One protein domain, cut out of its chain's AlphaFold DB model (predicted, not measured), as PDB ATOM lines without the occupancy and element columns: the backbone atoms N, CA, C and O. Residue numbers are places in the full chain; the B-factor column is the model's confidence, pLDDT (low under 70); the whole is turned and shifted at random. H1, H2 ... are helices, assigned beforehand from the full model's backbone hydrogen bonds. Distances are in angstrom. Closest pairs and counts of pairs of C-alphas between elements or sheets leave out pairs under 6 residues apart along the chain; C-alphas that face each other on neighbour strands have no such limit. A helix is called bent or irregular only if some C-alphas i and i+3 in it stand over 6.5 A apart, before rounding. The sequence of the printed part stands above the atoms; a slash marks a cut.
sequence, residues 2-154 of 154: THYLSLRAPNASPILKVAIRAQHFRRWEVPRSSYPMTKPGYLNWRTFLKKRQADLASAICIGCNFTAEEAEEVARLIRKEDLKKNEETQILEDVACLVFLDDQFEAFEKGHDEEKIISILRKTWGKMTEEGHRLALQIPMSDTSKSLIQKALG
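Overview. This is residues 2 to 154 of the 154 residues of an uncharacterized protein of Monilinia fructigena (UniProt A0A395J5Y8). A kinked helix, H5, runs through the middle; the hairpin of H3 and H4, with H2, packs towards its first end, while H6 and H8 pack together towards its other end. H1 and H7 touch each other and pack on H5 between these groups. The printed part has 153 residues with eight named helices, H1 to H8 in chain order, and no named strand; its class is all helix. It is compact, with a radius of gyration of the C-alphas of 16.3 A and spans of 48 by 39 by 24 A.

Arrangement. H1, residues 2 to 8, touches the hub H5, residues 87 to 109, at residues 91 to 99 of H5 alone; the closest C-alphas are those of Tyr 4 and Val 95, 5.6 A apart, at a steep tilt of 59 degrees. H2, residues 14 to 22, touches H5 at a shallow tilt of 27 degrees, with the C-alphas of Ile 20 and Leu 92 closest at 5.8 A. H3, residues 39 to 63, forms a hairpin with H4, residues 68 to 79: they run opposite ways at a shallow tilt of 22 degrees, and the C-alphas of Ala 54 and Ala 75 come closest, 4.2 A apart. H2 touches H4 too, with the C-alphas of Ala 19 and Val 74 closest at 5.1 A. H3 and H5 are apart. H5 is irregular, with C-alphas 103 and 106 7.6 A apart and a kink of 53 degrees near residue 103. H6, residues 114 to 125, forms a hairpin with H5, the C-alphas of Cys 97 and Thr 124 being closest at 6.1 A. H7, residues 130 to 136, touches H5 through Asp 94 and Gly 132, whose C-alphas are closest at 5.0 A. H8, residues 143 to 153, touches H6 at a tilt of 68 degrees, only just steep; the C-alphas of Ile 118 and Ala 152 are closest at 5.0 A. Every O i to N i+4 pair is within hydrogen-bond range in H1, H3, H4, H6, H7 and H8, against 4 of 5 in H2 and 16 of 19 in H5.

Along the chain. H1 begins at C-alpha 2, (-8.989, -39.505, 11.395). H3 is 36.8 A long from first to last C-alpha and ends at C-alpha 63, (-1.593, -55.704, -2.226). H4 measures 16.5 A, H5 30.0 A, H6 16.3 A and H8 15.4 A. H8 ends at C-alpha 153, (-32.825, -27.230, 11.842).

Size, cuts and confidence. The two C-alphas farthest apart, those of Gly 63 and Gly 154, are 48.4 A apart. The printed part has no cut. The link from H2 to H3, residues 23 to 38, is long. The mean pLDDT of the printed part is 96.1, and no printed residue is under 70.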
ATOM      1  N   THR A   2      -9.411 -38.677  10.245       93.00
ATOM      2  CA  THR A   2      -8.989 -39.505  11.395       93.00
ATOM      3  C   THR A   2      -9.479 -38.984  12.746       93.00
ATOM      4  O   THR A   2      -9.979 -39.784  13.522       93.00
ATOM      5  N   HIS A   3      -9.421 -37.670  12.991       96.19
ATOM      6  CA  HIS A   3      -9.944 -37.063  14.222       96.19
ATOM      7  C   HIS A   3     -11.414 -37.443  14.485       96.19
ATOM      8  O   HIS A   3     -11.719 -38.062  15.501       96.19
ATOM      9  N   TYR A   4     -12.308 -37.170  13.530       97.75
ATOM     10  CA  TYR A   4     -13.731 -37.491  13.671       97.75
ATOM     11  C   TYR A   4     -14.028 -38.988  13.721       97.75
ATOM     12  O   TYR A   4     -14.942 -39.386  14.433       97.75
ATOM     13  N   LEU A   5     -13.247 -39.832  13.037       97.88
ATOM     14  CA  LEU A   5     -13.368 -41.282  13.204       97.88
ATOM     15  C   LEU A   5     -13.041 -41.704  14.640       97.88
ATOM     16  O   LEU A   5     -13.784 -42.483  15.223       97.88
ATOM     17  N   SER A   6     -11.967 -41.174  15.229       97.62
ATOM     18  CA  SER A   6     -11.600 -41.484  16.613       97.62
ATOM     19  C   SER A   6     -12.661 -41.045  17.625       97.62
ATOM     20  O   SER A   6     -12.851 -41.740  18.616       97.62
ATOM     21  N   LEU A   7     -13.374 -39.942  17.368       97.81
ATOM     22  CA  LEU A   7     -14.508 -39.518  18.197       97.81
ATOM     23  C   LEU A   7     -15.749 -40.395  17.980       97.81
ATOM     24  O   LEU A   7     -16.413 -40.762  18.944       97.81
ATOM     25  N   ARG A   8     -16.062 -40.736  16.723       97.62
ATOM     26  CA  ARG A   8     -17.297 -41.440  16.340       97.62
ATOM     27  C   ARG A   8     -17.259 -42.948  16.584       97.62
ATOM     28  O   ARG A   8     -18.295 -43.544  16.872       97.62
ATOM     29  N   ALA A   9     -16.099 -43.567  16.400       97.75
ATOM     30  CA  ALA A   9     -15.878 -45.002  16.542       97.75
ATOM     31  C   ALA A   9     -14.394 -45.270  16.879       97.75
ATOM     32  O   ALA A   9     -13.614 -45.662  16.003       97.75
ATOM     33  N   PRO A  10     -13.967 -45.076  18.144       96.69
ATOM     34  CA  PRO A  10     -12.561 -45.215  18.549       96.69
ATOM     35  C   PRO A  10     -11.984 -46.612  18.268       96.69
ATOM     36  O   PRO A  10     -10.807 -46.752  17.933       96.69
ATOM     37  N   ASN A  11     -12.839 -47.637  18.316       96.06
ATOM     38  CA  ASN A  11     -12.484 -49.034  18.071       96.06
ATOM     39  C   ASN A  11     -12.760 -49.486  16.625       96.06
ATOM     40  O   ASN A  11     -12.890 -50.681  16.378       96.06
ATOM     41  N   ALA A  12     -12.857 -48.555  15.665       97.38
ATOM     42  CA  ALA A  12     -13.141 -48.870  14.266       97.38
ATOM     43  C   ALA A  12     -12.206 -49.950  13.692       97.38
ATOM     44  O   ALA A  12     -10.983 -49.927  13.918       97.38
ATOM     45  N   SER A  13     -12.792 -50.855  12.905       96.75
ATOM     46  CA  SER A  13     -12.094 -51.936  12.209       96.75
ATOM     47  C   SER A  13     -11.021 -51.390  11.248       96.75
ATOM     48  O   SER A  13     -11.106 -50.238  10.799       96.75
ATOM     49  N   PRO A  14      -9.984 -52.178  10.900       96.44
ATOM     50  CA  PRO A  14      -9.041 -51.809   9.842       96.44
ATOM     51  C   PRO A  14      -9.740 -51.482   8.513       96.44
ATOM     52  O   PRO A  14      -9.367 -50.510   7.858       96.44
ATOM     53  N   ILE A  15     -10.797 -52.226   8.173       98.06
ATOM     54  CA  ILE A  15     -11.639 -52.025   6.985       98.06
ATOM     55  C   ILE A  15     -12.252 -50.617   6.986       98.06
ATOM     56  O   ILE A  15     -11.971 -49.814   6.091       98.06
ATOM     57  N   LEU A  16     -13.000 -50.260   8.034       98.25
ATOM     58  CA  LEU A  16     -13.633 -48.944   8.158       98.25
ATOM     59  C   LEU A  16     -12.602 -47.804   8.169       98.25
ATOM     60  O   LEU A  16     -12.783 -46.762   7.530       98.25
ATOM     61  N   LYS A  17     -11.472 -48.017   8.850       98.00
ATOM     62  CA  LYS A  17     -10.336 -47.086   8.888       98.00
ATOM     63  C   LYS A  17      -9.749 -46.806   7.504       98.00
ATOM     64  O   LYS A  17      -9.317 -45.673   7.265       98.00
ATOM     65  N   VAL A  18      -9.681 -47.801   6.620       97.88
ATOM     66  CA  VAL A  18      -9.232 -47.612   5.233       97.88
ATOM     67  C   VAL A  18     -10.315 -46.905   4.423       97.88
ATOM     68  O   VAL A  18     -10.025 -45.878   3.807       97.88
ATOM     69  N   ALA A  19     -11.564 -47.375   4.487       98.19
ATOM     70  CA  ALA A  19     -12.678 -46.804   3.729       98.19
ATOM     71  C   ALA A  19     -12.862 -45.296   3.989       98.19
ATOM     72  O   ALA A  19     -12.954 -44.503   3.048       98.19
ATOM     73  N   ILE A  20     -12.808 -44.868   5.254       97.75
ATOM     74  CA  ILE A  20     -12.910 -43.450   5.638       97.75
ATOM     75  C   ILE A  20     -11.763 -42.613   5.067       97.75
ATOM     76  O   ILE A  20     -11.983 -41.503   4.578       97.75
ATOM     77  N   ARG A  21     -10.528 -43.127   5.097       96.31
ATOM     78  CA  ARG A  21      -9.373 -42.424   4.512       96.31
ATOM     79  C   ARG A  21      -9.464 -42.358   2.989       96.31
ATOM     80  O   ARG A  21      -8.980 -41.398   2.391       96.31
ATOM     81  N   ALA A  22     -10.115 -43.338   2.371       96.94
ATOM     82  CA  ALA A  22     -10.214 -43.468   0.927       96.94
ATOM     83  C   ALA A  22     -11.453 -42.798   0.296       96.94
ATOM     84  O   ALA A  22     -11.519 -42.707  -0.931       96.94
ATOM     85  N   GLN A  23     -12.403 -42.251   1.068       91.38
ATOM     86  CA  GLN A  23     -13.664 -41.718   0.514       91.38
ATOM     87  C   GLN A  23     -13.500 -40.601  -0.536       91.38
ATOM     88  O   GLN A  23     -14.427 -40.296  -1.289       91.38
ATOM     89  N   HIS A  24     -12.351 -39.918  -0.545       94.12
ATOM     90  CA  HIS A  24     -11.986 -38.887  -1.522       94.12
ATOM     91  C   HIS A  24     -10.657 -39.195  -2.223       94.12
ATOM     92  O   HIS A  24     -10.043 -38.303  -2.811       94.12
ATOM     93  N   PHE A  25     -10.214 -40.455  -2.180       96.81
ATOM     94  CA  PHE A  25      -8.939 -40.880  -2.739       96.81
ATOM     95  C   PHE A  25      -8.817 -40.478  -4.208       96.81
ATOM     96  O   PHE A  25      -9.706 -40.745  -5.022       96.81
ATOM     97  N   ARG A  26      -7.729 -39.769  -4.534       96.94
ATOM     98  CA  ARG A  26      -7.408 -39.302  -5.893       96.94
ATOM     99  C   ARG A  26      -8.565 -38.579  -6.588       96.94
ATOM    100  O   ARG A  26      -8.689 -38.623  -7.811       96.94
ATOM    101  N   ARG A  27      -9.426 -37.898  -5.820       96.25
ATOM    102  CA  ARG A  27     -10.573 -37.149  -6.356       96.25
ATOM    103  C   ARG A  27     -10.138 -36.015  -7.287       96.25
ATOM    104  O   ARG A  27     -10.831 -35.738  -8.258       96.25
ATOM    105  N   TRP A  28      -9.002 -35.382  -6.992       96.12
ATOM    106  CA  TRP A  28      -8.447 -34.258  -7.756       96.12
ATOM    107  C   TRP A  28      -8.103 -34.613  -9.210       96.12
ATOM    108  O   TRP A  28      -8.085 -33.735 -10.061       96.12
ATOM    109  N   GLU A  29      -7.890 -35.893  -9.515       98.00
ATOM    110  CA  GLU A  29      -7.562 -36.362 -10.869       98.00
ATOM    111  C   GLU A  29      -8.762 -36.381 -11.815       98.00
ATOM    112  O   GLU A  29      -8.604 -36.558 -13.019       98.00
ATOM    113  N   VAL A  30      -9.970 -36.203 -11.278       97.62
ATOM    114  CA  VAL A  30     -11.201 -36.096 -12.060       97.62
ATOM    115  C   VAL A  30     -11.851 -34.764 -11.686       97.62
ATOM    116  O   VAL A  30     -12.737 -34.732 -10.824       97.62
ATOM    117  N   PRO A  31     -11.402 -33.641 -12.274       97.25
ATOM    118  CA  PRO A  31     -11.900 -32.317 -11.921       97.25
ATOM    119  C   PRO A  31     -13.410 -32.203 -12.134       97.25
ATOM    120  O   PRO A  31     -13.958 -32.778 -13.070       97.25
ATOM    121  N   ARG A  32     -14.106 -31.397 -11.322       96.62
ATOM    122  CA  ARG A  32     -15.548 -31.153 -11.522       96.62
ATOM    123  C   ARG A  32     -15.844 -30.593 -12.920       96.62
ATOM    124  O   ARG A  32     -16.926 -30.843 -13.442       96.62
ATOM    125  N   SER A  33     -14.902 -29.874 -13.528       97.19
ATOM    126  CA  SER A  33     -15.002 -29.323 -14.883       97.19
ATOM    127  C   SER A  33     -14.986 -30.356 -16.009       97.19
ATOM    128  O   SER A  33     -15.366 -30.003 -17.119       97.19
ATOM    129  N   SER A  34     -14.643 -31.625 -15.748       97.69
ATOM    130  CA  SER A  34     -14.714 -32.678 -16.771       97.69
ATOM    131  C   SER A  34     -16.136 -33.203 -17.029       97.69
ATOM    132  O   SER A  34     -16.333 -34.044 -17.901       97.69
ATOM    133  N   TYR A  35     -17.139 -32.706 -16.292       98.12
ATOM    134  CA  TYR A  35     -18.557 -33.031 -16.467       98.12
ATOM    135  C   TYR A  35     -19.387 -31.745 -16.629       98.12
ATOM    136  O   TYR A  35     -19.029 -30.716 -16.047       98.12
ATOM    137  N   PRO A  36     -20.550 -31.779 -17.310       98.25
ATOM    138  CA  PRO A  36     -21.415 -30.604 -17.468       98.25
ATOM    139  C   PRO A  36     -21.749 -29.918 -16.133       98.25
ATOM    140  O   PRO A  36     -22.032 -30.602 -15.144       98.25
ATOM    141  N   MET A  37     -21.760 -28.578 -16.078       96.56
ATOM    142  CA  MET A  37     -22.075 -27.779 -14.871       96.56
ATOM    143  C   MET A  37     -23.574 -27.731 -14.550       96.56
ATOM    144  O   MET A  37     -24.151 -26.698 -14.236       96.56
ATOM    145  N   THR A  38     -24.212 -28.893 -14.611       96.44
ATOM    146  CA  THR A  38     -25.621 -29.098 -14.297       96.44
ATOM    147  C   THR A  38     -25.752 -30.032 -13.098       96.44
ATOM    148  O   THR A  38     -24.806 -30.727 -12.706       96.44
ATOM    149  N   LYS A  39     -26.947 -30.084 -12.504       94.31
ATOM    150  CA  LYS A  39     -27.251 -31.041 -11.431       94.31
ATOM    151  C   LYS A  39     -27.048 -32.503 -11.884       94.31
ATOM    152  O   LYS A  39     -26.355 -33.217 -11.160       94.31
ATOM    153  N   PRO A  40     -27.544 -32.955 -13.058       97.94
ATOM    154  CA  PRO A  40     -27.232 -34.291 -13.573       97.94
ATOM    155  C   PRO A  40     -25.731 -34.532 -13.771       97.94
ATOM    156  O   PRO A  40     -25.221 -35.568 -13.353       97.94
ATOM    157  N   GLY A  41     -24.999 -33.554 -14.321       98.31
ATOM    158  CA  GLY A  41     -23.549 -33.665 -14.503       98.31
ATOM    159  C   GLY A  41     -22.798 -33.846 -13.181       98.31
ATOM    160  O   GLY A  41     -21.923 -34.703 -13.082       98.31
ATOM    161  N   TYR A  42     -23.195 -33.120 -12.127       96.88
ATOM    162  CA  TYR A  42     -22.647 -33.306 -10.778       96.88
ATOM    163  C   TYR A  42     -22.931 -34.705 -10.217       96.88
ATOM    164  O   TYR A  42     -22.045 -35.317  -9.620       96.88
ATOM    165  N   LEU A  43     -24.156 -35.213 -10.390       96.56
ATOM    166  CA  LEU A  43     -24.524 -36.541  -9.896       96.56
ATOM    167  C   LEU A  43     -23.719 -37.636 -10.603       96.56
ATOM    168  O   LEU A  43     -23.166 -38.493  -9.918       96.56
ATOM    169  N   ASN A  44     -23.573 -37.552 -11.927       98.12
ATOM    170  CA  ASN A  44     -22.771 -38.494 -12.712       98.12
ATOM    171  C   ASN A  44     -21.295 -38.466 -12.301       98.12
ATOM    172  O   ASN A  44     -20.716 -39.517 -12.032       98.12
ATOM    173  N   TRP A  45     -20.713 -37.270 -12.165       98.31
ATOM    174  CA  TRP A  45     -19.343 -37.093 -11.676       98.31
ATOM    175  C   TRP A  45     -19.143 -37.726 -10.296       98.31
ATOM    176  O   TRP A  45     -18.199 -38.481 -10.068       98.31
ATOM    177  N   ARG A  46     -20.065 -37.463  -9.364       96.31
ATOM    178  CA  ARG A  46     -20.003 -38.002  -8.002       96.31
ATOM    179  C   ARG A  46     -20.144 -39.526  -7.978       96.31
ATOM    180  O   ARG A  46     -19.445 -40.168  -7.201       96.31
ATOM    181  N   THR A  47     -21.040 -40.094  -8.784       96.62
ATOM    182  CA  THR A  47     -21.230 -41.550  -8.889       96.62
ATOM    183  C   THR A  47     -19.984 -42.225  -9.453       96.62
ATOM    184  O   THR A  47     -19.510 -43.200  -8.875       96.62
ATOM    185  N   PHE A  48     -19.405 -41.667 -10.522       98.19
ATOM    186  CA  PHE A  48     -18.154 -42.161 -11.093       98.19
ATOM    187  C   PHE A  48     -17.014 -42.147 -10.070       98.19
ATOM    188  O   PHE A  48     -16.333 -43.155  -9.890       98.19
ATOM    189  N   LEU A  49     -16.842 -41.031  -9.356       98.12
ATOM    190  CA  LEU A  49     -15.792 -40.886  -8.351       98.12
ATOM    191  C   LEU A  49     -15.863 -41.951  -7.260       98.12
ATOM    192  O   LEU A  49     -14.839 -42.556  -6.964       98.12
ATOM    193  N   LYS A  50     -17.052 -42.200  -6.701       96.25
ATOM    194  CA  LYS A  50     -17.231 -43.218  -5.657       96.25
ATOM    195  C   LYS A  50     -16.814 -44.606  -6.136       96.25
ATOM    196  O   LYS A  50     -16.109 -45.304  -5.418       96.25
ATOM    197  N   LYS A  51     -17.225 -44.987  -7.353       98.06
ATOM    198  CA  LYS A  51     -16.837 -46.270  -7.952       98.06
ATOM    199  C   LYS A  51     -15.321 -46.344  -8.127       98.06
ATOM    200  O   LYS A  51     -14.691 -47.248  -7.602       98.06
ATOM    201  N   ARG A  52     -14.725 -45.332  -8.762       98.31
ATOM    202  CA  ARG A  52     -13.275 -45.266  -8.979       98.31
ATOM    203  C   ARG A  52     -12.481 -45.332  -7.670       98.31
ATOM    204  O   ARG A  52     -11.454 -45.995  -7.612       98.31
ATOM    205  N   GLN A  53     -12.928 -44.625  -6.635       98.50
ATOM    206  CA  GLN A  53     -12.294 -44.621  -5.314       98.50
ATOM    207  C   GLN A  53     -12.327 -46.003  -4.668       98.50
ATOM    208  O   GLN A  53     -11.310 -46.443  -4.143       98.50
ATOM    209  N   ALA A  54     -13.472 -46.679  -4.750       98.44
ATOM    210  CA  ALA A  54     -13.647 -48.032  -4.247       98.44
ATOM    211  C   ALA A  54     -12.747 -49.033  -4.983       98.44
ATOM    212  O   ALA A  54     -12.016 -49.773  -4.333       98.44
ATOM    213  N   ASP A  55     -12.729 -48.984  -6.319       98.38
ATOM    214  CA  ASP A  55     -11.912 -49.872  -7.154       98.38
ATOM    215  C   ASP A  55     -10.412 -49.696  -6.846       98.38
ATOM    216  O   ASP A  55      -9.684 -50.666  -6.639       98.38
ATOM    217  N   LEU A  56      -9.946 -48.444  -6.754       98.44
ATOM    218  CA  LEU A  56      -8.547 -48.140  -6.453       98.44
ATOM    219  C   LEU A  56      -8.150 -48.525  -5.023       98.44
ATOM    220  O   LEU A  56      -7.049 -49.031  -4.819       98.44
ATOM    221  N   ALA A  57      -9.011 -48.267  -4.038       98.38
ATOM    222  CA  ALA A  57      -8.736 -48.624  -2.650       98.38
ATOM    223  C   ALA A  57      -8.705 -50.146  -2.467       98.38
ATOM    224  O   ALA A  57      -7.773 -50.656  -1.855       98.38
ATOM    225  N   SER A  58      -9.665 -50.862  -3.059       98.12
ATOM    226  CA  SER A  58      -9.721 -52.326  -3.038       98.12
ATOM    227  C   SER A  58      -8.455 -52.947  -3.633       98.12
ATOM    228  O   SER A  58      -7.816 -53.777  -2.990       98.12
ATOM    229  N   ALA A  59      -8.002 -52.463  -4.795       97.88
ATOM    230  CA  ALA A  59      -6.764 -52.940  -5.415       97.88
ATOM    231  C   ALA A  59      -5.527 -52.759  -4.512       97.88
ATOM    232  O   ALA A  59      -4.667 -53.636  -4.458       97.88
ATOM    233  N   ILE A  60      -5.446 -51.643  -3.777       98.19
ATOM    234  CA  ILE A  60      -4.376 -51.413  -2.796       98.19
ATOM    235  C   ILE A  60      -4.502 -52.390  -1.621       98.19
ATOM    236  O   ILE A  60      -3.497 -52.965  -1.214       98.19
ATOM    237  N   CYS A  61      -5.713 -52.617  -1.100       98.25
ATOM    238  CA  CYS A  61      -5.954 -53.552   0.003       98.25
ATOM    239  C   CYS A  61      -5.474 -54.973  -0.325       98.25
ATOM    240  O   CYS A  61      -4.779 -55.573   0.494       98.25
ATOM    241  N   ILE A  62      -5.763 -55.476  -1.532       97.12
ATOM    242  CA  ILE A  62      -5.281 -56.789  -2.001       97.12
ATOM    243  C   ILE A  62      -3.748 -56.874  -1.955       97.12
ATOM    244  O   ILE A  62      -3.190 -57.891  -1.549       97.12
ATOM    245  N   GLY A  63      -3.053 -55.793  -2.323       95.81
ATOM    246  CA  GLY A  63      -1.593 -55.704  -2.226       95.81
ATOM    247  C   GLY A  63      -1.053 -55.583  -0.794       95.81
ATOM    248  O   GLY A  63       0.143 -55.764  -0.585       95.81
ATOM    249  N   CYS A  64      -1.916 -55.300   0.184       95.75
ATOM    250  CA  CYS A  64      -1.581 -55.084   1.593       95.75
ATOM    251  C   CYS A  64      -2.126 -56.190   2.515       95.75
ATOM    252  O   CYS A  64      -2.439 -55.918   3.673       95.75
ATOM    253  N   ASN A  65      -2.240 -57.425   2.013       94.38
ATOM    254  CA  ASN A  65      -2.637 -58.616   2.777       94.38
ATOM    255  C   ASN A  65      -4.085 -58.626   3.304       94.38
ATOM    256  O   ASN A  65      -4.396 -59.456   4.157       94.38
ATOM    257  N   PHE A  66      -4.974 -57.768   2.795       98.06
ATOM    258  CA  PHE A  66      -6.413 -57.951   3.006       98.06
ATOM    259  C   PHE A  66      -6.893 -59.136   2.164       98.06
ATOM    260  O   PHE A  66      -6.403 -59.345   1.047       98.06
ATOM    261  N   THR A  67      -7.876 -59.890   2.656       98.31
ATOM    262  CA  THR A  67      -8.555 -60.878   1.808       98.31
ATOM    263  C   THR A  67      -9.384 -60.182   0.724       98.31
ATOM    264  O   THR A  67      -9.660 -58.978   0.792       98.31
ATOM    265  N   ALA A  68      -9.812 -60.937  -0.291       98.00
ATOM    266  CA  ALA A  68     -10.691 -60.407  -1.331       98.00
ATOM    267  C   ALA A  68     -12.016 -59.882  -0.753       98.00
ATOM    268  O   ALA A  68     -12.523 -58.848  -1.185       98.00
ATOM    269  N   GLU A  69     -12.542 -60.563   0.261       98.25
ATOM    270  CA  GLU A  69     -13.774 -60.203   0.955       98.25
ATOM    271  C   GLU A  69     -13.608 -58.913   1.765       98.25
ATOM    272  O   GLU A  69     -14.482 -58.048   1.714       98.25
ATOM    273  N   GLU A  70     -12.483 -58.750   2.469       98.44
ATOM    274  CA  GLU A  70     -12.193 -57.531   3.233       98.44
ATOM    275  C   GLU A  70     -11.963 -56.325   2.310       98.44
ATOM    276  O   GLU A  70     -12.456 -55.226   2.578       98.44
ATOM    277  N   ALA A  71     -11.240 -56.518   1.203       98.44
ATOM    278  CA  ALA A  71     -11.020 -55.478   0.201       98.44
ATOM    279  C   ALA A  71     -12.334 -55.048  -0.473       98.44
ATOM    280  O   ALA A  71     -12.551 -53.856  -0.714       98.44
ATOM    281  N   GLU A  72     -13.235 -55.995  -0.739       98.31
ATOM    282  CA  GLU A  72     -14.566 -55.683  -1.249       98.31
ATOM    283  C   GLU A  72     -15.435 -54.974  -0.199       98.31
ATOM    284  O   GLU A  72     -16.164 -54.050  -0.554       98.31
ATOM    285  N   GLU A  73     -15.323 -55.307   1.090       98.25
ATOM    286  CA  GLU A  73     -16.026 -54.555   2.139       98.25
ATOM    287  C   GLU A  73     -15.556 -53.094   2.193       98.25
ATOM    288  O   GLU A  73     -16.385 -52.182   2.184       98.25
ATOM    289  N   VAL A  74     -14.242 -52.835   2.113       98.50
ATOM    290  CA  VAL A  74     -13.711 -51.463   1.966       98.50
ATOM    291  C   VAL A  74     -14.362 -50.753   0.771       98.50
ATOM    292  O   VAL A  74     -14.773 -49.592   0.870       98.50
ATOM    293  N   ALA A  75     -14.472 -51.449  -0.359       98.38
ATOM    294  CA  ALA A  75     -15.046 -50.916  -1.584       98.38
ATOM    295  C   ALA A  75     -16.545 -50.577  -1.422       98.38
ATOM    296  O   ALA A  75     -16.966 -49.473  -1.793       98.38
ATOM    297  N   ARG A  76     -17.336 -51.473  -0.814       98.19
ATOM    298  CA  ARG A  76     -18.766 -51.266  -0.510       98.19
ATOM    299  C   ARG A  76     -18.993 -50.032   0.359       98.19
ATOM    300  O   ARG A  76     -19.813 -49.173   0.006       98.19
ATOM    301  N   LEU A  77     -18.206 -49.885   1.425       98.25
ATOM    302  CA  LEU A  77     -18.271 -48.727   2.321       98.25
ATOM    303  C   LEU A  77     -17.997 -47.411   1.570       98.25
ATOM    304  O   LEU A  77     -18.751 -46.445   1.706       98.25
ATOM    305  N   ILE A  78     -16.972 -47.364   0.708       98.12
ATOM    306  CA  ILE A  78     -16.640 -46.165  -0.091       98.12
ATOM    307  C   ILE A  78     -17.765 -45.807  -1.074       98.12
ATOM    308  O   ILE A  78     -18.075 -44.624  -1.280       98.12
ATOM    309  N   ARG A  79     -18.417 -46.811  -1.675       97.69
ATOM    310  CA  ARG A  79     -19.584 -46.597  -2.549       97.69
ATOM    311  C   ARG A  79     -20.815 -46.125  -1.767       97.69
ATOM    312  O   ARG A  79     -21.678 -45.447  -2.347       97.69
ATOM    313  N   LYS A  80     -20.804 -46.310  -0.445       95.62
ATOM    314  CA  LYS A  80     -21.877 -45.983   0.502       95.62
ATOM    315  C   LYS A  80     -23.114 -46.844   0.267       95.62
ATOM    316  O   LYS A  80     -24.235 -46.333   0.219       95.62
ATOM    317  N   GLU A  81     -22.880 -48.126   0.022       95.00
ATOM    318  CA  GLU A  81     -23.938 -49.126  -0.107       95.00
ATOM    319  C   GLU A  81     -24.622 -49.342   1.244       95.00
ATOM    320  O   GLU A  81     -24.001 -49.213   2.289       95.00
ATOM    321  N   ASP A  82     -25.934 -49.583   1.233       92.12
ATOM    322  CA  ASP A  82     -26.717 -49.850   2.446       92.12
ATOM    323  C   ASP A  82     -26.588 -48.818   3.581       92.12
ATOM    324  O   ASP A  82     -26.795 -49.149   4.745       92.12
ATOM    325  N   LEU A  83     -26.376 -47.534   3.261       90.69
ATOM    326  CA  LEU A  83     -26.256 -46.436   4.240       90.69
ATOM    327  C   LEU A  83     -27.354 -46.414   5.323       90.69
ATOM    328  O   LEU A  83     -27.125 -45.958   6.435       90.69
ATOM    329  N   LYS A  84     -28.570 -46.886   5.028       89.88
ATOM    330  CA  LYS A  84     -29.665 -46.916   6.014       89.88
ATOM    331  C   LYS A  84     -29.640 -48.129   6.953       89.88
ATOM    332  O   LYS A  84     -30.408 -48.138   7.906       89.88
ATOM    333  N   LYS A  85     -28.846 -49.156   6.652       92.38
ATOM    334  CA  LYS A  85     -28.882 -50.470   7.314       92.38
ATOM    335  C   LYS A  85     -27.525 -50.911   7.866       92.38
ATOM    336  O   LYS A  85     -27.500 -51.660   8.833       92.38
ATOM    337  N   ASN A  86     -26.425 -50.488   7.248       95.69
ATOM    338  CA  ASN A  86     -25.070 -50.867   7.632       95.69
ATOM    339  C   ASN A  86     -24.456 -49.788   8.545       95.69
ATOM    340  O   ASN A  86     -24.297 -48.636   8.133       95.69
ATOM    341  N   GLU A  87     -24.110 -50.171   9.775       96.69
ATOM    342  CA  GLU A  87     -23.569 -49.264  10.796       96.69
ATOM    343  C   GLU A  87     -22.222 -48.648  10.386       96.69
ATOM    344  O   GLU A  87     -22.017 -47.446  10.544       96.69
ATOM    345  N   GLU A  88     -21.310 -49.423   9.794       97.56
ATOM    346  CA  GLU A  88     -20.013 -48.900   9.344       97.56
ATOM    347  C   GLU A  88     -20.175 -47.857   8.224       97.56
ATOM    348  O   GLU A  88     -19.462 -46.850   8.190       97.56
ATOM    349  N   THR A  89     -21.168 -48.026   7.350       97.12
ATOM    350  CA  THR A  89     -21.503 -47.042   6.312       97.12
ATOM    351  C   THR A  89     -22.097 -45.772   6.917       97.12
ATOM    352  O   THR A  89     -21.787 -44.671   6.456       97.12
ATOM    353  N   GLN A  90     -22.912 -45.899   7.968       98.06
ATOM    354  CA  GLN A  90     -23.412 -44.755   8.731       98.06
ATOM    355  C   GLN A  90     -22.276 -44.001   9.422       98.06
ATOM    356  O   GLN A  90     -22.205 -42.781   9.299       98.06
ATOM    357  N   ILE A  91     -21.338 -44.709  10.062       98.38
ATOM    358  CA  ILE A  91     -20.140 -44.104  10.660       98.38
ATOM    359  C   ILE A  91     -19.325 -43.363   9.593       98.38
ATOM    360  O   ILE A  91     -18.878 -42.239   9.825       98.38
ATOM    361  N   LEU A  92     -19.143 -43.960   8.412       97.94
ATOM    362  CA  LEU A  92     -18.441 -43.313   7.307       97.94
ATOM    363  C   LEU A  92     -19.154 -42.030   6.856       97.94
ATOM    364  O   LEU A  92     -18.493 -41.013   6.640       97.94
ATOM    365  N   GLU A  93     -20.483 -42.045   6.716       97.75
ATOM    366  CA  GLU A  93     -21.254 -40.850   6.351       97.75
ATOM    367  C   GLU A  93     -21.212 -39.779   7.445       97.75
ATOM    368  O   GLU A  93     -20.979 -38.618   7.114       97.75
ATOM    369  N   ASP A  94     -21.340 -40.158   8.720       98.44
ATOM    370  CA  ASP A  94     -21.190 -39.253   9.863       98.44
ATOM    371  C   ASP A  94     -19.834 -38.545   9.802       98.44
ATOM    372  O   ASP A  94     -19.769 -37.318   9.782       98.44
ATOM    373  N   VAL A  95     -18.741 -39.302   9.673       98.38
ATOM    374  CA  VAL A  95     -17.384 -38.742   9.583       98.38
ATOM    375  C   VAL A  95     -17.231 -37.828   8.365       98.38
ATOM    376  O   VAL A  95     -16.590 -36.779   8.461       98.38
ATOM    377  N   ALA A  96     -17.826 -38.181   7.224       97.25
ATOM    378  CA  ALA A  96     -17.811 -37.338   6.033       97.25
ATOM    379  C   ALA A  96     -18.523 -35.997   6.263       97.25
ATOM    380  O   ALA A  96     -18.023 -34.953   5.843       97.25
ATOM    381  N   CYS A  97     -19.687 -36.031   6.912       97.69
ATOM    382  CA  CYS A  97     -20.483 -34.852   7.225       97.69
ATOM    383  C   CYS A  97     -19.807 -33.970   8.279       97.69
ATOM    384  O   CYS A  97     -19.757 -32.759   8.091       97.69
ATOM    385  N   LEU A  98     -19.227 -34.564   9.322       98.19
ATOM    386  CA  LEU A  98     -18.475 -33.845  10.353       98.19
ATOM    387  C   LEU A  98     -17.265 -33.115   9.762       98.19
ATOM    388  O   LEU A  98     -17.076 -31.933  10.021       98.19
ATOM    389  N   VAL A  99     -16.502 -33.777   8.885       97.00
ATOM    390  CA  VAL A  99     -15.385 -33.125   8.178       97.00
ATOM    391  C   VAL A  99     -15.870 -31.984   7.290       97.00
ATOM    392  O   VAL A  99     -15.221 -30.948   7.242       97.00
ATOM    393  N   PHE A 100     -16.998 -32.139   6.591       96.81
ATOM    394  CA  PHE A 100     -17.564 -31.036   5.814       96.81
ATOM    395  C   PHE A 100     -17.930 -29.840   6.706       96.81
ATOM    396  O   PHE A 100     -17.605 -28.709   6.354       96.81
ATOM    397  N   LEU A 101     -18.590 -30.087   7.840       97.12
ATOM    398  CA  LEU A 101     -19.017 -29.039   8.770       97.12
ATOM    399  C   LEU A 101     -17.838 -28.278   9.386       97.12
ATOM    400  O   LEU A 101     -17.932 -27.068   9.547       97.12
ATOM    401  N   ASP A 102     -16.749 -28.972   9.693       96.75
ATOM    402  CA  ASP A 102     -15.567 -28.394  10.337       96.75
ATOM    403  C   ASP A 102     -14.615 -27.702   9.350       96.75
ATOM    404  O   ASP A 102     -14.221 -26.559   9.539       96.75
ATOM    405  N   ASP A 103     -14.268 -28.377   8.252       94.50
ATOM    406  CA  ASP A 103     -13.165 -27.957   7.373       94.50
ATOM    407  C   ASP A 103     -13.638 -27.160   6.146       94.50
ATOM    408  O   ASP A 103     -12.867 -26.439   5.517       94.50
ATOM    409  N   GLN A 104     -14.908 -27.304   5.751       94.06
ATOM    410  CA  GLN A 104     -15.373 -26.846   4.432       94.06
ATOM    411  C   GLN A 104     -16.565 -25.899   4.493       94.06
ATOM    412  O   GLN A 104     -16.789 -25.147   3.544       94.06
ATOM    413  N   PHE A 105     -17.345 -25.939   5.572       95.62
ATOM    414  CA  PHE A 105     -18.616 -25.236   5.633       95.62
ATOM    415  C   PHE A 105     -18.454 -23.715   5.571       95.62
ATOM    416  O   PHE A 105     -19.143 -23.080   4.778       95.62
ATOM    417  N   GLU A 106     -17.491 -23.141   6.297       92.88
ATOM    418  CA  GLU A 106     -17.281 -21.686   6.311       92.88
ATOM    419  C   GLU A 106     -16.849 -21.137   4.935       92.88
ATOM    420  O   GLU A 106     -17.248 -20.053   4.505       92.88
ATOM    421  N   ALA A 107     -16.042 -21.893   4.188       93.38
ATOM    422  CA  ALA A 107     -15.694 -21.531   2.816       93.38
ATOM    423  C   ALA A 107     -16.889 -21.713   1.865       93.38
ATOM    424  O   ALA A 107     -17.090 -20.912   0.950       93.38
ATOM    425  N   PHE A 108     -17.690 -22.758   2.087       93.88
ATOM    426  CA  PHE A 108     -18.883 -23.049   1.302       93.88
ATOM    427  C   PHE A 108     -19.951 -21.956   1.450       93.88
ATOM    428  O   PHE A 108     -20.496 -21.509   0.442       93.88
ATOM    429  N   GLU A 109     -20.234 -21.484   2.669       93.62
ATOM    430  CA  GLU A 109     -21.254 -20.449   2.904       93.62
ATOM    431  C   GLU A 109     -20.905 -19.105   2.244       93.62
ATOM    432  O   GLU A 109     -21.792 -18.418   1.750       93.62
ATOM    433  N   LYS A 110     -19.618 -18.758   2.113       92.38
ATOM    434  CA  LYS A 110     -19.183 -17.512   1.450       92.38
ATOM    435  C   LYS A 110     -19.448 -17.500  -0.062       92.38
ATOM    436  O   LYS A 110     -19.464 -16.434  -0.671       92.38
ATOM    437  N   GLY A 111     -19.624 -18.670  -0.679       91.94
ATOM    438  CA  GLY A 111     -19.801 -18.824  -2.128       91.94
ATOM    439  C   GLY A 111     -21.240 -19.066  -2.588       91.94
ATOM    440  O   GLY A 111     -21.460 -19.278  -3.783       91.94
ATOM    441  N   HIS A 112     -22.213 -19.094  -1.674       94.19
ATOM    442  CA  HIS A 112     -23.579 -19.520  -1.969       94.19
ATOM    443  C   HIS A 112     -24.627 -18.640  -1.282       94.19
ATOM    444  O   HIS A 112     -24.380 -18.064  -0.231       94.19
ATOM    445  N   ASP A 113     -25.814 -18.545  -1.883       95.44
ATOM    446  CA  ASP A 113     -26.958 -17.887  -1.251       95.44
ATOM    447  C   ASP A 113     -27.481 -18.679  -0.034       95.44
ATOM    448  O   ASP A 113     -27.250 -19.885   0.115       95.44
ATOM    449  N   GLU A 114     -28.206 -17.989   0.850       95.44
ATOM    450  CA  GLU A 114     -28.725 -18.571   2.094       95.44
ATOM    451  C   GLU A 114     -29.661 -19.767   1.838       95.44
ATOM    452  O   GLU A 114     -29.584 -20.773   2.548       95.44
ATOM    453  N   GLU A 115     -30.499 -19.716   0.797       95.81
ATOM    454  CA  GLU A 115     -31.420 -20.809   0.454       95.81
ATOM    455  C   GLU A 115     -30.646 -22.095   0.128       95.81
ATOM    456  O   GLU A 115     -30.952 -23.193   0.622       95.81
ATOM    457  N   LYS A 116     -29.586 -21.962  -0.672       95.06
ATOM    458  CA  LYS A 116     -28.689 -23.049  -1.033       95.06
ATOM    459  C   LYS A 116     -27.979 -23.607   0.192       95.06
ATOM    460  O   LYS A 116     -27.901 -24.836   0.317       95.06
ATOM    461  N   ILE A 117     -27.486 -22.740   1.073       96.50
ATOM    462  CA  ILE A 117     -26.803 -23.128   2.311       96.50
ATOM    463  C   ILE A 117     -27.739 -23.942   3.204       96.50
ATOM    464  O   ILE A 117     -27.422 -25.087   3.535       96.50
ATOM    465  N   ILE A 118     -28.927 -23.414   3.505       96.38
ATOM    466  CA  ILE A 118     -29.941 -24.089   4.327       96.38
ATOM    467  C   ILE A 118     -30.311 -25.449   3.719       96.38
ATOM    468  O   ILE A 118     -30.380 -26.462   4.421       96.38
ATOM    469  N   SER A 119     -30.497 -25.511   2.396       96.06
ATOM    470  CA  SER A 119     -30.799 -26.764   1.694       96.06
ATOM    471  C   SER A 119     -29.693 -27.814   1.848       96.06
ATOM    472  O   SER A 119     -29.987 -29.011   1.924       96.06
ATOM    473  N   ILE A 120     -28.422 -27.400   1.857       95.69
ATOM    474  CA  ILE A 120     -27.282 -28.302   2.047       95.69
ATOM    475  C   ILE A 120     -27.166 -28.737   3.502       95.69
ATOM    476  O   ILE A 120     -27.040 -29.936   3.731       95.69
ATOM    477  N   LEU A 121     -27.309 -27.826   4.464       96.75
ATOM    478  CA  LEU A 121     -27.289 -28.155   5.889       96.75
ATOM    479  C   LEU A 121     -28.358 -29.191   6.251       96.75
ATOM    480  O   LEU A 121     -28.028 -30.222   6.830       96.75
ATOM    481  N   ARG A 122     -29.606 -29.007   5.799       97.25
ATOM    482  CA  ARG A 122     -30.690 -29.991   5.999       97.25
ATOM    483  C   ARG A 122     -30.355 -31.365   5.414       97.25
ATOM    484  O   ARG A 122     -30.630 -32.393   6.026       97.25
ATOM    485  N   LYS A 123     -29.733 -31.402   4.230       96.00
ATOM    486  CA  LYS A 123     -29.299 -32.656   3.586       96.00
ATOM    487  C   LYS A 123     -28.091 -33.289   4.266       96.00
ATOM    488  O   LYS A 123     -27.948 -34.501   4.176       96.00
ATOM    489  N   THR A 124     -27.201 -32.497   4.852       96.75
ATOM    490  CA  THR A 124     -26.072 -32.986   5.652       96.75
ATOM    491  C   THR A 124     -26.604 -33.596   6.943       96.75
ATOM    492  O   THR A 124     -26.281 -34.739   7.241       96.75
ATOM    493  N   TRP A 125     -27.519 -32.907   7.628       97.25
ATOM    494  CA  TRP A 125     -28.155 -33.392   8.850       97.25
ATOM    495  C   TRP A 125     -28.937 -34.690   8.634       97.25
ATOM    496  O   TRP A 125     -28.715 -35.670   9.333       97.25
ATOM    497  N   GLY A 126     -29.781 -34.745   7.597       95.56
ATOM    498  CA  GLY A 126     -30.624 -35.913   7.311       95.56
ATOM    499  C   GLY A 126     -29.881 -37.183   6.872       95.56
ATOM    500  O   GLY A 126     -30.523 -38.207   6.649       95.56
ATOM    501  N   LYS A 127     -28.558 -37.126   6.694       94.50
ATOM    502  CA  LYS A 127     -27.715 -38.302   6.421       94.50
ATOM    503  C   LYS A 127     -26.972 -38.815   7.647       94.50
ATOM    504  O   LYS A 127     -26.488 -39.941   7.600       94.50
ATOM    505  N   MET A 128     -26.844 -37.982   8.675       96.75
ATOM    506  CA  MET A 128     -26.130 -38.329   9.890       96.75
ATOM    507  C   MET A 128     -27.035 -39.085  10.857       96.75
ATOM    508  O   MET A 128     -28.249 -38.874  10.887       96.75
ATOM    509  N   THR A 129     -26.422 -39.945  11.659       97.75
ATOM    510  CA  THR A 129     -27.056 -40.574  12.818       97.75
ATOM    511  C   THR A 129     -27.183 -39.584  13.980       97.75
ATOM    512  O   THR A 129     -26.588 -38.504  13.954       97.75
ATOM    513  N   GLU A 130     -27.906 -39.967  15.035       96.88
ATOM    514  CA  GLU A 130     -27.988 -39.186  16.278       96.88
ATOM    515  C   GLU A 130     -26.601 -38.925  16.885       96.88
ATOM    516  O   GLU A 130     -26.313 -37.821  17.345       96.88
ATOM    517  N   GLU A 131     -25.700 -39.908  16.820       97.94
ATOM    518  CA  GLU A 131     -24.325 -39.739  17.294       97.94
ATOM    519  C   GLU A 131     -23.540 -38.758  16.407       97.94
ATOM    520  O   GLU A 131     -22.779 -37.927  16.907       97.94
ATOM    521  N   GLY A 132     -23.774 -38.788  15.091       97.94
ATOM    522  CA  GLY A 132     -23.259 -37.777  14.166       97.94
ATOM    523  C   GLY A 132     -23.756 -36.369  14.510       97.94
ATOM    524  O   GLY A 132     -22.960 -35.431  14.550       97.94
ATOM    525  N   HIS A 133     -25.044 -36.212  14.836       97.31
ATOM    526  CA  HIS A 133     -25.621 -34.935  15.286       97.31
ATOM    527  C   HIS A 133     -24.981 -34.456  16.588       97.31
ATOM    528  O   HIS A 133     -24.583 -33.295  16.688       97.31
ATOM    529  N   ARG A 134     -24.820 -35.352  17.570       97.44
ATOM    530  CA  ARG A 134     -24.193 -35.041  18.861       97.44
ATOM    531  C   ARG A 134     -22.770 -34.513  18.687       97.44
ATOM    532  O   ARG A 134     -22.391 -33.552  19.356       97.44
ATOM    533  N   LEU A 135     -21.980 -35.128  17.806       97.94
ATOM    534  CA  LEU A 135     -20.625 -34.669  17.488       97.94
ATOM    535  C   LEU A 135     -20.633 -33.350  16.710       97.94
ATOM    536  O   LEU A 135     -19.833 -32.469  17.011       97.94
ATOM    537  N   ALA A 136     -21.559 -33.177  15.764       96.69
ATOM    538  CA  ALA A 136     -21.667 -31.957  14.965       96.69
ATOM    539  C   ALA A 136     -21.933 -30.714  15.829       96.69
ATOM    540  O   ALA A 136     -21.365 -29.655  15.575       96.69
ATOM    541  N   LEU A 137     -22.744 -30.851  16.883       93.50
ATOM    542  CA  LEU A 137     -23.048 -29.766  17.826       93.50
ATOM    543  C   LEU A 137     -21.848 -29.322  18.681       93.50
ATOM    544  O   LEU A 137     -21.911 -28.269  19.308       93.50
ATOM    545  N   GLN A 138     -20.769 -30.107  18.723       95.06
ATOM    546  CA  GLN A 138     -19.546 -29.776  19.463       95.06
ATOM    547  C   GLN A 138     -18.492 -29.077  18.596       95.06
ATOM    548  O   GLN A 138     -17.472 -28.639  19.126       95.06
ATOM    549  N   ILE A 139     -18.716 -28.971  17.282       95.62
ATOM    550  CA  ILE A 139     -17.776 -28.327  16.364       95.62
ATOM    551  C   ILE A 139     -17.746 -26.816  16.663       95.62
ATOM    552  O   ILE A 139     -18.799 -26.167  16.642       95.62
ATOM    553  N   PRO A 140     -16.568 -26.225  16.939       93.06
ATOM    554  CA  PRO A 140     -16.438 -24.781  17.075       93.06
ATOM    555  C   PRO A 140     -16.789 -24.091  15.755       93.06
ATOM    556  O   PRO A 140     -16.206 -24.383  14.719       93.06
ATOM    557  N   MET A 141     -17.739 -23.160  15.791       91.19
ATOM    558  CA  MET A 141     -18.204 -22.444  14.602       91.19
ATOM    559  C   MET A 141     -18.334 -20.947  14.864       91.19
ATOM    560  O   MET A 141     -18.573 -20.526  16.002       91.19
ATOM    561  N   SER A 142     -18.222 -20.159  13.791       91.38
ATOM    562  CA  SER A 142     -18.545 -18.731  13.801       91.38
ATOM    563  C   SER A 142     -20.020 -18.503  14.164       91.38
ATOM    564  O   SER A 142     -20.867 -19.385  13.984       91.38
ATOM    565  N   ASP A 143     -20.357 -17.308  14.650       91.69
ATOM    566  CA  ASP A 143     -21.749 -16.971  14.979       91.69
ATOM    567  C   ASP A 143     -22.656 -16.988  13.738       91.69
ATOM    568  O   ASP A 143     -23.810 -17.417  13.812       91.69
ATOM    569  N   THR A 144     -22.116 -16.616  12.573       90.94
ATOM    570  CA  THR A 144     -22.806 -16.712  11.279       90.94
ATOM    571  C   THR A 144     -23.154 -18.161  10.940       90.94
ATOM    572  O   THR A 144     -24.321 -18.471  10.686       90.94
ATOM    573  N   SER A 145     -22.178 -19.069  11.011       91.12
ATOM    574  CA  SER A 145     -22.376 -20.492  10.722       91.12
ATOM    575  C   SER A 145     -23.363 -21.145  11.699       91.12
ATOM    576  O   SER A 145     -24.245 -21.898  11.279       91.12
ATOM    577  N   LYS A 146     -23.297 -20.797  12.995       90.19
ATOM    578  CA  LYS A 146     -24.277 -21.249  14.001       90.19
ATOM    579  C   LYS A 146     -25.693 -20.778  13.674       90.19
ATOM    580  O   LYS A 146     -26.625 -21.577  13.746       90.19
ATOM    581  N   SER A 147     -25.860 -19.513  13.285       92.75
ATOM    582  CA  SER A 147     -27.166 -18.965  12.900       92.75
ATOM    583  C   SER A 147     -27.759 -19.706  11.695       92.75
ATOM    584  O   SER A 147     -28.940 -20.050  11.696       92.75
ATOM    585  N   LEU A 148     -26.937 -20.029  10.691       93.44
ATOM    586  CA  LEU A 148     -27.363 -20.798   9.517       93.44
ATOM    587  C   LEU A 148     -27.803 -22.222   9.878       93.44
ATOM    588  O   LEU A 148     -28.801 -22.709   9.342       93.44
ATOM    589  N   ILE A 149     -27.106 -22.877  10.810       90.31
ATOM    590  CA  ILE A 149     -27.497 -24.196  11.323       90.31
ATOM    591  C   ILE A 149     -28.821 -24.122  12.079       90.31
ATOM    592  O   ILE A 149     -29.706 -24.927  11.799       90.31
ATOM    593  N   GLN A 150     -29.004 -23.140  12.965       90.75
ATOM    594  CA  GLN A 150     -30.273 -22.943  13.677       90.75
ATOM    595  C   GLN A 150     -31.436 -22.760  12.693       90.75
ATOM    596  O   GLN A 150     -32.405 -23.510  12.742       90.75
ATOM    597  N   LYS A 151     -31.292 -21.863  11.707       93.56
ATOM    598  CA  LYS A 151     -32.294 -21.680  10.641       93.56
ATOM    599  C   LYS A 151     -32.574 -22.968   9.857       93.56
ATOM    600  O   LYS A 151     -33.698 -23.206   9.409       93.56
ATOM    601  N   ALA A 152     -31.549 -23.788   9.629       92.88
ATOM    602  CA  ALA A 152     -31.700 -25.030   8.886       92.88
ATOM    603  C   ALA A 152     -32.478 -26.094   9.669       92.88
ATOM    604  O   ALA A 152     -33.266 -26.815   9.045       92.88
ATOM    605  N   LEU A 153     -32.267 -26.183  10.984       89.94
ATOM    606  CA  LEU A 153     -32.825 -27.230  11.842       89.94
ATOM    607  C   LEU A 153     -34.178 -26.870  12.473       89.94
ATOM    608  O   LEU A 153     -34.939 -27.795  12.755       89.94
ATOM    609  N   GLY A 154     -34.511 -25.579  12.571       81.19
ATOM    610  CA  GLY A 154     -35.768 -25.097  13.154       81.19
ATOM    611  C   GLY A 154     -35.596 -24.725  14.613       81.19
ATOM    612  O   GLY A 154     -35.598 -25.651  15.449       81.19
TER     613      GLY A 154